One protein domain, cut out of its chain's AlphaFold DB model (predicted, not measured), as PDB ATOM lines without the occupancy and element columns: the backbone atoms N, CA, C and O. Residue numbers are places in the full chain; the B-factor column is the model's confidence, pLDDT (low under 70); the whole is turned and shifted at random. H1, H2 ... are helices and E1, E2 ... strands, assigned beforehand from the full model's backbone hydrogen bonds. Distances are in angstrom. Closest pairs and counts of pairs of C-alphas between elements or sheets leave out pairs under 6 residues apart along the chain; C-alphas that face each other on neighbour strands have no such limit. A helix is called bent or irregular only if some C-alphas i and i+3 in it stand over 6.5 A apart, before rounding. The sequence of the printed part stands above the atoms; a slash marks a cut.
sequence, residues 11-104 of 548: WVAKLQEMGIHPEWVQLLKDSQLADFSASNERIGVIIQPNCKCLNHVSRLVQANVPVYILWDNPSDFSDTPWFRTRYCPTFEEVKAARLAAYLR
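What this domain is: This is residues 11 to 104 of the 548 residues of an uncharacterized protein of Piloderma croceum (strain F 1598) (UniProt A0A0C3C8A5). A small cluster in the middle holds the two-strand parallel sheet of E1 and E2 with the helices H3 and H4; a separate helical hairpin of H1 and H2 lies at one end, joined by a long strip of chain, and at the other end residues 90 to 104, of which 91 to 104 belong to H5, stick out free. The printed part has 94 residues with five named helices and two named strands, in the order H1, H2, E1, H3, E2, H4, H5, and its class is mostly helix. It is only just loose, close to extended, with a radius of gyration of the C-alphas of 18.1 A, and its flat outline spans 51 by 36 by 16 A.

Where its parts are: Begin at the sheet: find C-alpha 45 at (27.439, 2.671, 31.763), where E1, residues 45 to 47, begins; its partner E2 is residues 67 to 69. Between them in the chain you meet H3, residues 54 to 62, 13.9 A long and only just irregular, with C-alphas 55 and 58 6.9 A apart. H4 is residues 81 to 87, 10.2 A long. H5, residues 91 to 104, runs 20.5 A to C-alpha 104 at (38.682, -4.006, 52.711). Go back to C-alpha 11 at (25.086, 21.298, 22.559) for H1, residues 11 to 17, 9.7 A long; H2, residues 22 to 29, is 10.4 A long.

How they stand to each other: Look first at E1 and E2, parallel neighbours at 26 degrees: N 47 and O 68 are within hydrogen-bond range at 2.8 A, as are N 68 and O 45 at 2.9 A. E1, H3 and E2 form a strand-helix-strand unit, two parallel neighbour strands with a helix between them in the chain, and its crossover is right-handed. The closest C-alphas of H3 and E2 are those of Val 61 and Val 67, 6.7 A apart. H3 and H4 are close but not clearly touching, with the C-alphas of Leu 54 and Phe 83 closest at 7.6 A; they run the same way at a shallow tilt of 24 degrees. H4 and H5 are apart. Farther out, H1 and H2 form a helical hairpin: they touch, the C-alphas of Val 12 and Val 25 closest at 6.5 A, and run opposite ways at a shallow tilt of 14 degrees. H1 and H3 are apart, and so are H2 and H3. Every O i to N i+4 pair is within hydrogen-bond range in H1, H2 and H5, against 3 of 5 in H3 and 2 of 3 in H4.

The domain as a whole: The two C-alphas farthest apart are those of Gly 19 and Leu 103, 54.9 A. The printed part has no cut. The links from H2 to E1, 15 residues, and from E2 to H4, 11 residues, are long. Mean pLDDT of the printed part is 76.5; look for values under 70 at residues 53, 72, 74 and 91 to 104.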
ATOM      1  N   TRP A  11      26.383  21.944  22.751       80.50
ATOM      2  CA  TRP A  11      25.086  21.298  22.559       80.50
ATOM      3  C   TRP A  11      23.913  22.271  22.753       80.50
ATOM      4  O   TRP A  11      22.910  22.116  22.064       80.50
ATOM      5  N   VAL A  12      24.044  23.303  23.599       83.12
ATOM      6  CA  VAL A  12      22.994  24.316  23.834       83.12
ATOM      7  C   VAL A  12      22.710  25.090  22.550       83.12
ATOM      8  O   VAL A  12      21.562  25.141  22.111       83.12
ATOM      9  N   ALA A  13      23.761  25.606  21.903       82.06
ATOM     10  CA  ALA A  13      23.643  26.318  20.629       82.06
ATOM     11  C   ALA A  13      23.013  25.429  19.543       82.06
ATOM     12  O   ALA A  13      22.125  25.858  18.814       82.06
ATOM     13  N   LYS A  14      23.401  24.152  19.498       84.56
ATOM     14  CA  LYS A  14      22.904  23.204  18.500       84.56
ATOM     15  C   LYS A  14      21.425  22.849  18.683       84.56
ATOM     16  O   LYS A  14      20.709  22.732  17.696       84.56
ATOM     17  N   LEU A  15      20.941  22.699  19.919       84.69
ATOM     18  CA  LEU A  15      19.513  22.457  20.176       84.69
ATOM     19  C   LEU A  15      18.657  23.687  19.842       84.69
ATOM     20  O   LEU A  15      17.548  23.539  19.332       84.69
ATOM     21  N   GLN A  16      19.188  24.889  20.075       84.62
ATOM     22  CA  GLN A  16      18.538  26.139  19.677       84.62
ATOM     23  C   GLN A  16      18.488  26.292  18.147       84.62
ATOM     24  O   GLN A  16      17.436  26.629  17.608       84.62
ATOM     25  N   GLU A  17      19.569  25.959  17.431       88.44
ATOM     26  CA  GLU A  17      19.595  25.902  15.957       88.44
ATOM     27  C   GLU A  17      18.596  24.882  15.388       88.44
ATOM     28  O   GLU A  17      18.018  25.101  14.325       88.44
ATOM     29  N   MET A  18      18.354  23.780  16.103       87.94
ATOM     30  CA  MET A  18      17.361  22.761  15.743       87.94
ATOM     31  C   MET A  18      15.912  23.175  16.057       87.94
ATOM     32  O   MET A  18      14.993  22.391  15.820       87.94
ATOM     33  N   GLY A  19      15.690  24.388  16.572       87.88
ATOM     34  CA  GLY A  19      14.361  24.935  16.846       87.88
ATOM     35  C   GLY A  19      13.730  24.456  18.156       87.88
ATOM     36  O   GLY A  19      12.521  24.604  18.330       87.88
ATOM     37  N   ILE A  20      14.510  23.885  19.083       87.75
ATOM     38  CA  ILE A  20      14.001  23.524  20.413       87.75
ATOM     39  C   ILE A  20      13.759  24.793  21.235       87.75
ATOM     40  O   ILE A  20      14.581  25.710  21.246       87.75
ATOM     41  N   HIS A  21      12.628  24.831  21.945       88.25
ATOM     42  CA  HIS A  21      12.223  25.985  22.740       88.25
ATOM     43  C   HIS A  21      13.304  26.373  23.773       88.25
ATOM     44  O   HIS A  21      13.733  25.504  24.541       88.25
ATOM     45  N   PRO A  22      13.724  27.655  23.857       85.25
ATOM     46  CA  PRO A  22      14.810  28.086  24.739       85.25
ATOM     47  C   PRO A  22      14.615  27.713  26.213       85.25
ATOM     48  O   PRO A  22      15.578  27.335  26.871       85.25
ATOM     49  N   GLU A  23      13.376  27.745  26.719       85.50
ATOM     50  CA  GLU A  23      13.086  27.339  28.103       85.50
ATOM     51  C   GLU A  23      13.346  25.845  28.351       85.50
ATOM     52  O   GLU A  23      13.826  25.484  29.418       85.50
ATOM     53  N   TRP A  24      13.093  24.965  27.376       86.19
ATOM     54  CA  TRP A  24      13.395  23.533  27.521       86.19
ATOM     55  C   TRP A  24      14.897  23.272  27.486       86.19
ATOM     56  O   TRP A  24      15.398  22.424  28.222       86.19
ATOM     57  N   VAL A  25      15.625  24.030  26.662       85.81
ATOM     58  CA  VAL A  25      17.091  23.976  26.626       85.81
ATOM     59  C   VAL A  25      17.673  24.455  27.959       85.81
ATOM     60  O   VAL A  25      18.607  23.834  28.465       85.81
ATOM     61  N   GLN A  26      17.094  25.500  28.558       84.00
ATOM     62  CA  GLN A  26      17.495  26.002  29.872       84.00
ATOM     63  C   GLN A  26      17.185  24.994  30.992       84.00
ATOM     64  O   GLN A  26      18.075  24.675  31.772       84.00
ATOM     65  N   LEU A  27      15.988  24.394  31.013       85.62
ATOM     66  CA  LEU A  27      15.640  23.332  31.970       85.62
ATOM     67  C   LEU A  27      16.581  22.124  31.875       85.62
ATOM     68  O   LEU A  27      16.980  21.564  32.893       85.62
ATOM     69  N   LEU A  28      16.958  21.723  30.656       83.38
ATOM     70  CA  LEU A  28      17.918  20.641  30.451       83.38
ATOM     71  C   LEU A  28      19.313  21.026  30.965       83.38
ATOM     72  O   LEU A  28      19.974  20.196  31.588       83.38
ATOM     73  N   LYS A  29      19.736  22.275  30.736       82.94
ATOM     74  CA  LYS A  29      21.016  22.827  31.204       82.94
ATOM     75  C   LYS A  29      21.103  22.870  32.732       82.94
ATOM     76  O   LYS A  29      22.158  22.558  33.269       82.94
ATOM     77  N   ASP A  30      19.997  23.182  33.403       83.31
ATOM     78  CA  ASP A  30      19.916  23.267  34.869       83.31
ATOM     79  C   ASP A  30      19.675  21.901  35.542       83.31
ATOM     80  O   ASP A  30      19.681  21.784  36.768       83.31
ATOM     81  N   SER A  31      19.454  20.844  34.756       84.12
ATOM     82  CA  SER A  31      19.213  19.498  35.276       84.12
ATOM     83  C   SER A  31      20.505  18.767  35.652       84.12
ATOM     84  O   SER A  31      21.560  18.944  35.038       84.12
ATOM     85  N   GLN A  32      20.392  17.807  36.576       79.12
ATOM     86  CA  GLN A  32      21.482  16.882  36.920       79.12
ATOM     87  C   GLN A  32      21.982  16.056  35.718       79.12
ATOM     88  O   GLN A  32      23.080  15.504  35.757       79.12
ATOM     89  N   LEU A  33      21.206  15.973  34.628       75.81
ATOM     90  CA  LEU A  33      21.613  15.267  33.414       75.81
ATOM     91  C   LEU A  33      22.763  15.985  32.698       75.81
ATOM     92  O   LEU A  33      23.630  15.304  32.148       75.81
ATOM     93  N   ALA A  34      22.803  17.320  32.746       77.44
ATOM     94  CA  ALA A  34      23.832  18.145  32.113       77.44
ATOM     95  C   ALA A  34      25.022  18.476  33.038       77.44
ATOM     96  O   ALA A  34      26.040  18.971  32.558       77.44
ATOM     97  N   ASP A  35      24.931  18.167  34.336       76.06
ATOM     98  CA  ASP A  35      26.000  18.411  35.309       76.06
ATOM     99  C   ASP A  35      27.036  17.271  35.321       76.06
ATOM    100  O   ASP A  35      26.799  16.192  35.870       76.06
ATOM    101  N   PHE A  36      28.190  17.490  34.691       74.00
ATOM    102  CA  PHE A  36      29.323  16.550  34.667       74.00
ATOM    103  C   PHE A  36      30.420  16.901  35.691       74.00
ATOM    104  O   PHE A  36      31.570  16.484  35.541       74.00
ATOM    105  N   SER A  37      30.094  17.694  36.717       75.56
ATOM    106  CA  SER A  37      31.022  18.014  37.803       75.56
ATOM    107  C   SER A  37      31.386  16.777  38.635       75.56
ATOM    108  O   SER A  37      30.653  15.791  38.693       75.56
ATOM    109  N   ALA A  38      32.530  16.836  39.323       70.19
ATOM    110  CA  ALA A  38      32.981  15.755  40.204       70.19
ATOM    111  C   ALA A  38      32.061  15.528  41.421       70.19
ATOM    112  O   ALA A  38      32.115  14.467  42.032       70.19
ATOM    113  N   SER A  39      31.231  16.516  41.771       76.56
ATOM    114  CA  SER A  39      30.257  16.448  42.867       76.56
ATOM    115  C   SER A  39      28.966  15.709  42.513       76.56
ATOM    116  O   SER A  39      28.213  15.368  43.421       76.56
ATOM    117  N   ASN A  40      28.693  15.475  41.226       77.38
ATOM    118  CA  ASN A  40      27.496  14.775  40.779       77.38
ATOM    119  C   ASN A  40      27.828  13.312  40.447       77.38
ATOM    120  O   ASN A  40      28.350  13.004  39.371       77.38
ATOM    121  N   GLU A  41      27.550  12.405  41.384       73.44
ATOM    122  CA  GLU A  41      27.800  10.973  41.209       73.44
ATOM    123  C   GLU A  41      26.829  10.361  40.191       73.44
ATOM    124  O   GLU A  41      25.609  10.482  40.296       73.44
ATOM    125  N   ARG A  42      27.377   9.670  39.186       79.00
ATOM    126  CA  ARG A  42      26.601   9.029  38.116       79.00
ATOM    127  C   ARG A  42      26.682   7.516  38.235       79.00
ATOM    128  O   ARG A  42      27.749   6.970  38.486       79.00
ATOM    129  N   ILE A  43      25.572   6.838  37.945       76.06
ATOM    130  CA  ILE A  43      25.485   5.365  37.961       76.06
ATOM    131  C   ILE A  43      26.433   4.736  36.922       76.06
ATOM    132  O   ILE A  43      26.962   3.652  37.147       76.06
ATOM    133  N   GLY A  44      26.725   5.445  35.825       83.38
ATOM    134  CA  GLY A  44      27.675   5.017  34.798       83.38
ATOM    135  C   GLY A  44      27.043   4.194  33.676       83.38
ATOM    136  O   GLY A  44      25.826   4.194  33.501       83.38
ATOM    137  N   VAL A  45      27.877   3.525  32.878       79.94
ATOM    138  CA  VAL A  45      27.439   2.671  31.763       79.94
ATOM    139  C   VAL A  45      28.256   1.386  31.679       79.94
ATOM    140  O   VAL A  45      29.466   1.399  31.910       79.94
ATOM    141  N   ILE A  46      27.594   0.287  31.315       85.25
ATOM    142  CA  ILE A  46      28.228  -1.007  31.052       85.25
ATOM    143  C   ILE A  46      28.525  -1.133  29.554       85.25
ATOM    144  O   ILE A  46      27.662  -0.884  28.712       85.25
ATOM    145  N   ILE A  47      29.751  -1.527  29.215       81.81
ATOM    146  CA  ILE A  47      30.222  -1.731  27.846       81.81
ATOM    147  C   ILE A  47      30.415  -3.224  27.605       81.81
ATOM    148  O   ILE A  47      31.289  -3.848  28.204       81.81
ATOM    149  N   GLN A  48      29.613  -3.770  26.693       83.94
ATOM    150  CA  GLN A  48      29.664  -5.167  26.257       83.94
ATOM    151  C   GLN A  48      30.444  -5.327  24.934       83.94
ATOM    152  O   GLN A  48      30.536  -4.354  24.172       83.94
ATOM    153  N   PRO A  49      30.939  -6.541  24.609       72.25
ATOM    154  CA  PRO A  49      31.775  -6.828  23.432       72.25
ATOM    155  C   PRO A  49      31.224  -6.330  22.087       72.25
ATOM    156  O   PRO A  49      31.990  -5.910  21.224       72.25
ATOM    157  N   ASN A  50      29.895  -6.292  21.939       73.44
ATOM    158  CA  ASN A  50      29.203  -5.880  20.711       73.44
ATOM    159  C   ASN A  50      28.617  -4.456  20.771       73.44
ATOM    160  O   ASN A  50      27.751  -4.109  19.960       73.44
ATOM    161  N   CYS A  51      29.035  -3.608  21.724       74.25
ATOM    162  CA  CYS A  51      28.467  -2.262  21.806       74.25
ATOM    163  C   CYS A  51      28.811  -1.446  20.556       74.25
ATOM    164  O   CYS A  51      29.972  -1.240  20.222       74.25
ATOM    165  N   LYS A  52      27.810  -0.831  19.919       75.25
ATOM    166  CA  LYS A  52      28.051   0.169  18.856       75.25
ATOM    167  C   LYS A  52      28.700   1.457  19.390       75.25
ATOM    168  O   LYS A  52      29.117   2.321  18.624       75.25
ATOM    169  N   CYS A  53      28.783   1.586  20.713       69.25
ATOM    170  CA  CYS A  53      29.187   2.778  21.438       69.25
ATOM    171  C   CYS A  53      30.675   2.837  21.826       69.25
ATOM    172  O   CYS A  53      31.068   3.778  22.515       69.25
ATOM    173  N   LEU A  54      31.522   1.886  21.400       79.50
ATOM    174  CA  LEU A  54      32.930   1.804  21.845       79.50
ATOM    175  C   LEU A  54      33.711   3.105  21.616       79.50
ATOM    176  O   LEU A  54      34.485   3.533  22.470       79.50
ATOM    177  N   ASN A  55      33.440   3.797  20.507       79.44
ATOM    178  CA  ASN A  55      34.074   5.074  20.160       79.44
ATOM    179  C   ASN A  55      33.700   6.237  21.104       79.44
ATOM    180  O   ASN A  55      34.309   7.306  21.043       79.44
ATOM    181  N   HIS A  56      32.697   6.061  21.967       79.81
ATOM    182  CA  HIS A  56      32.257   7.063  22.937       79.81
ATOM    183  C   HIS A  56      32.837   6.850  24.336       79.81
ATOM    184  O   HIS A  56      32.805   7.784  25.134       79.81
ATOM    185  N   VAL A  57      33.440   5.690  24.619       82.75
ATOM    186  CA  VAL A  57      34.007   5.360  25.939       82.75
ATOM    187  C   VAL A  57      35.020   6.405  26.397       82.75
ATOM    188  O   VAL A  57      34.939   6.898  27.518       82.75
ATOM    189  N   SER A  58      35.911   6.851  25.508       79.12
ATOM    190  CA  SER A  58      36.884   7.890  25.858       79.12
ATOM    191  C   SER A  58      36.229   9.224  26.226       79.12
ATOM    192  O   SER A  58      36.773   9.962  27.040       79.12
ATOM    193  N   ARG A  59      35.075   9.552  25.628       77.94
ATOM    194  CA  ARG A  59      34.328  10.783  25.933       77.94
ATOM    195  C   ARG A  59      33.586  10.668  27.260       77.94
ATOM    196  O   ARG A  59      33.554  11.641  27.995       77.94
ATOM    197  N   LEU A  60      33.047   9.489  27.568       81.75
ATOM    198  CA  LEU A  60      32.371   9.200  28.835       81.75
ATOM    199  C   LEU A  60      33.339   9.296  30.016       81.75
ATOM    200  O   LEU A  60      33.064  10.018  30.969       81.75
ATOM    201  N   VAL A  61      34.519   8.679  29.894       80.06
ATOM    202  CA  VAL A  61      35.583   8.778  30.907       80.06
ATOM    203  C   VAL A  61      36.028  10.233  31.098       80.06
ATOM    204  O   VAL A  61      36.189  10.690  32.224       80.06
ATOM    205  N   GLN A  62      36.182  10.996  30.008       77.31
ATOM    206  CA  GLN A  62      36.517  12.426  30.087       77.31
ATOM    207  C   GLN A  62      35.413  13.279  30.719       77.31
ATOM    208  O   GLN A  62      35.716  14.330  31.275       77.31
ATOM    209  N   ALA A  63      34.156  12.848  30.626       75.00
ATOM    210  CA  ALA A  63      33.000  13.518  31.208       75.00
ATOM    211  C   ALA A  63      32.693  13.036  32.638       75.00
ATOM    212  O   ALA A  63      31.589  13.250  33.123       75.00
ATOM    213  N   ASN A  64      33.634  12.360  33.308       77.12
ATOM    214  CA  ASN A  64      33.447  11.816  34.657       77.12
ATOM    215  C   ASN A  64      32.246  10.851  34.779       77.12
ATOM    216  O   ASN A  64      31.628  10.728  35.833       77.12
ATOM    217  N   VAL A  65      31.891  10.162  33.691       81.50
ATOM    218  CA  VAL A  65      30.874   9.108  33.712       81.50
ATOM    219  C   VAL A  65      31.579   7.781  33.992       81.50
ATOM    220  O   VAL A  65      32.447   7.404  33.199       81.50
ATOM    221  N   PRO A  66      31.229   7.049  35.068       83.94
ATOM    222  CA  PRO A  66      31.805   5.734  35.317       83.94
ATOM    223  C   PRO A  66      31.524   4.782  34.152       83.94
ATOM    224  O   PRO A  66      30.408   4.721  33.634       83.94
ATOM    225  N   VAL A  67      32.549   4.049  33.722       83.56
ATOM    226  CA  VAL A  67      32.439   3.065  32.645       83.56
ATOM    227  C   VAL A  67      32.883   1.711  33.176       83.56
ATOM    228  O   VAL A  67      34.011   1.569  33.643       83.56
ATOM    229  N   TYR A  68      32.008   0.719  33.057       85.44
ATOM    230  CA  TYR A  68      32.260  -0.661  33.452       85.44
ATOM    231  C   TYR A  68      32.386  -1.506  32.191       85.44
ATOM    232  O   TYR A  68      31.435  -1.634  31.427       85.44
ATOM    233  N   ILE A  69      33.574  -2.040  31.927       81.94
ATOM    234  CA  ILE A  69      33.823  -2.861  30.739       81.94
ATOM    235  C   ILE A  69      33.749  -4.320  31.164       81.94
ATOM    236  O   ILE A  69      34.475  -4.734  32.068       81.94
ATOM    237  N   LEU A  70      32.851  -5.065  30.527       79.19
ATOM    238  CA  LEU A  70      32.579  -6.457  30.854       79.19
ATOM    239  C   LEU A  70      33.584  -7.365  30.138       79.19
ATOM    240  O   LEU A  70      33.689  -7.311  28.917       79.19
ATOM    241  N   TRP A  71      34.326  -8.167  30.900       74.12
ATOM    242  CA  TRP A  71      35.351  -9.086  30.397       74.12
ATOM    243  C   TRP A  71      34.995 -10.518  30.810       74.12
ATOM    244  O   TRP A  71      35.650 -11.090  31.683       74.12
ATOM    245  N   ASP A  72      33.949 -11.078  30.207       69.31
ATOM    246  CA  ASP A  72      33.421 -12.397  30.578       69.31
ATOM    247  C   ASP A  72      34.150 -13.524  29.841       69.31
ATOM    248  O   ASP A  72      34.298 -14.630  30.362       69.31
ATOM    249  N   ASN A  73      34.653 -13.248  28.633       73.38
ATOM    250  CA  ASN A  73      35.376 -14.211  27.813       73.38
ATOM    251  C   ASN A  73      36.768 -13.692  27.393       73.38
ATOM    252  O   ASN A  73      36.908 -12.547  26.951       73.38
ATOM    253  N   PRO A  74      37.818 -14.541  27.410       68.88
ATOM    254  CA  PRO A  74      39.130 -14.217  26.848       68.88
ATOM    255  C   PRO A  74      39.136 -13.747  25.385       68.88
ATOM    256  O   PRO A  74      40.132 -13.153  24.964       68.88
ATOM    257  N   SER A  75      38.074 -13.981  24.608       74.12
ATOM    258  CA  SER A  75      37.898 -13.485  23.235       74.12
ATOM    259  C   SER A  75      37.106 -12.176  23.123       74.12
ATOM    260  O   SER A  75      36.983 -11.646  22.018       74.12
ATOM    261  N   ASP A  76      36.587 -11.620  24.219       76.88
ATOM    262  CA  ASP A  76      35.783 -10.392  24.195       76.88
ATOM    263  C   ASP A  76      36.565  -9.215  23.623       76.88
ATOM    264  O   ASP A  76      37.727  -9.012  23.971       76.88
ATOM    265  N   PHE A  77      35.939  -8.425  22.746       78.50
ATOM    266  CA  PHE A  77      36.572  -7.309  22.027       78.50
ATOM    267  C   PHE A  77      37.764  -7.714  21.137       78.50
ATOM    268  O   PHE A  77      38.562  -6.855  20.756       78.50
ATOM    269  N   SER A  78      37.911  -8.998  20.785       77.31
ATOM    270  CA  SER A  78      38.963  -9.484  19.872       77.31
ATOM    271  C   SER A  78      38.953  -8.762  18.519       77.31
ATOM    272  O   SER A  78      40.017  -8.391  18.022       77.31
ATOM    273  N   ASP A  79      37.766  -8.442  18.002       79.50
ATOM    274  CA  ASP A  79      37.575  -7.690  16.754       79.50
ATOM    275  C   ASP A  79      37.895  -6.187  16.875       79.50
ATOM    276  O   ASP A  79      37.898  -5.455  15.883       79.50
ATOM    277  N   THR A  80      38.206  -5.692  18.081       81.38
ATOM    278  CA  THR A  80      38.583  -4.289  18.331       81.38
ATOM    279  C   THR A  80      39.915  -4.172  19.092       81.38
ATOM    280  O   THR A  80      39.957  -3.734  20.247       81.38
ATOM    281  N   PRO A  81      41.060  -4.477  18.442       78.38
ATOM    282  CA  PRO A  81      42.377  -4.484  19.095       78.38
ATOM    283  C   PRO A  81      42.759  -3.156  19.767       78.38
ATOM    284  O   PRO A  81      43.409  -3.143  20.815       78.38
ATOM    285  N   TRP A  82      42.326  -2.025  19.194       81.94
ATOM    286  CA  TRP A  82      42.556  -0.687  19.746       81.94
ATOM    287  C   TRP A  82      41.868  -0.478  21.105       81.94
ATOM    288  O   TRP A  82      42.384   0.257  21.946       81.94
ATOM    289  N   PHE A  83      40.719  -1.124  21.328       82.25
ATOM    290  CA  PHE A  83      39.944  -1.029  22.562       82.25
ATOM    291  C   PHE A  83      40.565  -1.911  23.647       82.25
ATOM    292  O   PHE A  83      40.849  -1.430  24.745       82.25
ATOM    293  N   ARG A  84      40.901  -3.163  23.298       80.81
ATOM    294  CA  ARG A  84      41.630  -4.093  24.179       80.81
ATOM    295  C   ARG A  84      42.936  -3.515  24.691       80.81
ATOM    296  O   ARG A  84      43.169  -3.511  25.889       80.81
ATOM    297  N   THR A  85      43.757  -2.981  23.793       80.56
ATOM    298  CA  THR A  85      45.075  -2.440  24.158       80.56
ATOM    299  C   THR A  85      44.969  -1.295  25.169       80.56
ATOM    300  O   THR A  85      45.888  -1.073  25.948       80.56
ATOM    301  N   ARG A  86      43.860  -0.549  25.154       79.69
ATOM    302  CA  ARG A  86      43.691   0.651  25.976       79.69
ATOM    303  C   ARG A  86      42.967   0.405  27.297       79.69
ATOM    304  O   ARG A  86      43.214   1.150  28.239       79.69
ATOM    305  N   TYR A  87      42.060  -0.568  27.347       82.50
ATOM    306  CA  TYR A  87      41.155  -0.747  28.485       82.50
ATOM    307  C   TYR A  87      41.136  -2.162  29.077       82.50
ATOM    308  O   TYR A  87      40.503  -2.359  30.111       82.50
ATOM    309  N   CYS A  88      41.784  -3.147  28.445       79.06
ATOM    310  CA  CYS A  88      41.910  -4.477  29.033       79.06
ATOM    311  C   CYS A  88      42.899  -4.410  30.206       79.06
ATOM    312  O   CYS A  88      44.046  -4.007  29.989       79.06
ATOM    313  N   PRO A  89      42.481  -4.770  31.431       74.19
ATOM    314  CA  PRO A  89      43.371  -4.749  32.578       74.19
ATOM    315  C   PRO A  89      44.457  -5.813  32.420       74.19
ATOM    316  O   PRO A  89      44.222  -6.924  31.939       74.19
ATOM    317  N   THR A  90      45.667  -5.485  32.852       74.56
ATOM    318  CA  THR A  90      46.756  -6.458  32.916       74.56
ATOM    319  C   THR A  90      46.492  -7.487  34.016       74.56
ATOM    320  O   THR A  90      45.780  -7.234  34.990       74.56
ATOM    321  N   PHE A  91      47.110  -8.662  33.895       63.69
ATOM    322  CA  PHE A  91      46.990  -9.724  34.898       63.69
ATOM    323  C   PHE A  91      47.368  -9.253  36.317       63.69
ATOM    324  O   PHE A  91      46.694  -9.594  37.288       63.69
ATOM    325  N   GLU A  92      48.408  -8.425  36.438       62.97
ATOM    326  CA  GLU A  92      48.853  -7.880  37.726       62.97
ATOM    327  C   GLU A  92      47.858  -6.869  38.317       62.97
ATOM    328  O   GLU A  92      47.629  -6.873  39.526       62.97
ATOM    329  N   GLU A  93      47.195  -6.053  37.490       69.56
ATOM    330  CA  GLU A  93      46.150  -5.123  37.947       69.56
ATOM    331  C   GLU A  93      44.916  -5.870  38.463       69.56
ATOM    332  O   GLU A  93      44.377  -5.522  39.516       69.56
ATOM    333  N   VAL A  94      44.509  -6.946  37.780       65.75
ATOM    334  CA  VAL A  94      43.412  -7.816  38.239       65.75
ATOM    335  C   VAL A  94      43.769  -8.469  39.577       65.75
ATOM    336  O   VAL A  94      42.959  -8.484  40.507       65.75
ATOM    337  N   LYS A  95      44.997  -8.980  39.707       57.94
ATOM    338  CA  LYS A  95      45.496  -9.598  40.942       57.94
ATOM    339  C   LYS A  95      45.543  -8.600  42.104       57.94
ATOM    340  O   LYS A  95      45.090  -8.924  43.203       57.94
ATOM    341  N   ALA A  96      46.029  -7.382  41.862       61.19
ATOM    342  CA  ALA A  96      46.077  -6.315  42.858       61.19
ATOM    343  C   ALA A  96      44.673  -5.861  43.298       61.19
ATOM    344  O   ALA A  96      44.432  -5.680  44.494       61.19
ATOM    345  N   ALA A  97      43.725  -5.737  42.363       62.12
ATOM    346  CA  ALA A  97      42.344  -5.363  42.662       62.12
ATOM    347  C   ALA A  97      41.628  -6.416  43.528       62.12
ATOM    348  O   ALA A  97      40.964  -6.060  44.506       62.12
ATOM    349  N   ARG A  98      41.820  -7.709  43.230       60.72
ATOM    350  CA  ARG A  98      41.284  -8.823  44.036       60.72
ATOM    351  C   ARG A  98      41.841  -8.812  45.464       60.72
ATOM    352  O   ARG A  98      41.078  -8.945  46.419       60.72
ATOM    353  N   LEU A  99      43.147  -8.577  45.618       53.25
ATOM    354  CA  LEU A  99      43.795  -8.480  46.930       53.25
ATOM    355  C   LEU A  99      43.299  -7.266  47.738       53.25
ATOM    356  O   LEU A  99      43.046  -7.377  48.935       53.25
ATOM    357  N   ALA A 100      43.108  -6.112  47.095       54.59
ATOM    358  CA  ALA A 100      42.600  -4.909  47.756       54.59
ATOM    359  C   ALA A 100      41.135  -5.051  48.212       54.59
ATOM    360  O   ALA A 100      40.780  -4.581  49.296       54.59
ATOM    361  N   ALA A 101      40.286  -5.714  47.418       57.12
ATOM    362  CA  ALA A 101      38.903  -6.013  47.790       57.12
ATOM    363  C   ALA A 101      38.829  -6.958  49.002       57.12
ATOM    364  O   ALA A 101      38.042  -6.724  49.922       57.12
ATOM    365  N   TYR A 102      39.701  -7.970  49.035       42.34
ATOM    366  CA  TYR A 102      39.851  -8.888  50.163       42.34
ATOM    367  C   TYR A 102      40.218  -8.150  51.464       42.34
ATOM    368  O   TYR A 102      39.554  -8.320  52.486       42.34
ATOM    369  N   LEU A 103      41.208  -7.251  51.416       47.78
ATOM    370  CA  LEU A 103      41.661  -6.497  52.593       47.78
ATOM    371  C   LEU A 103      40.614  -5.501  53.130       47.78
ATOM    372  O   LEU A 103      40.544  -5.300  54.340       47.78
ATOM    373  N   ARG A 104      39.775  -4.901  52.268       47.75
ATOM    374  CA  ARG A 104      38.682  -4.006  52.711       47.75
ATOM    375  C   ARG A 104      37.562  -4.750  53.437       47.75
ATOM    376  O   ARG A 104      37.024  -4.216  54.401       47.75
TER     377      ARG A 104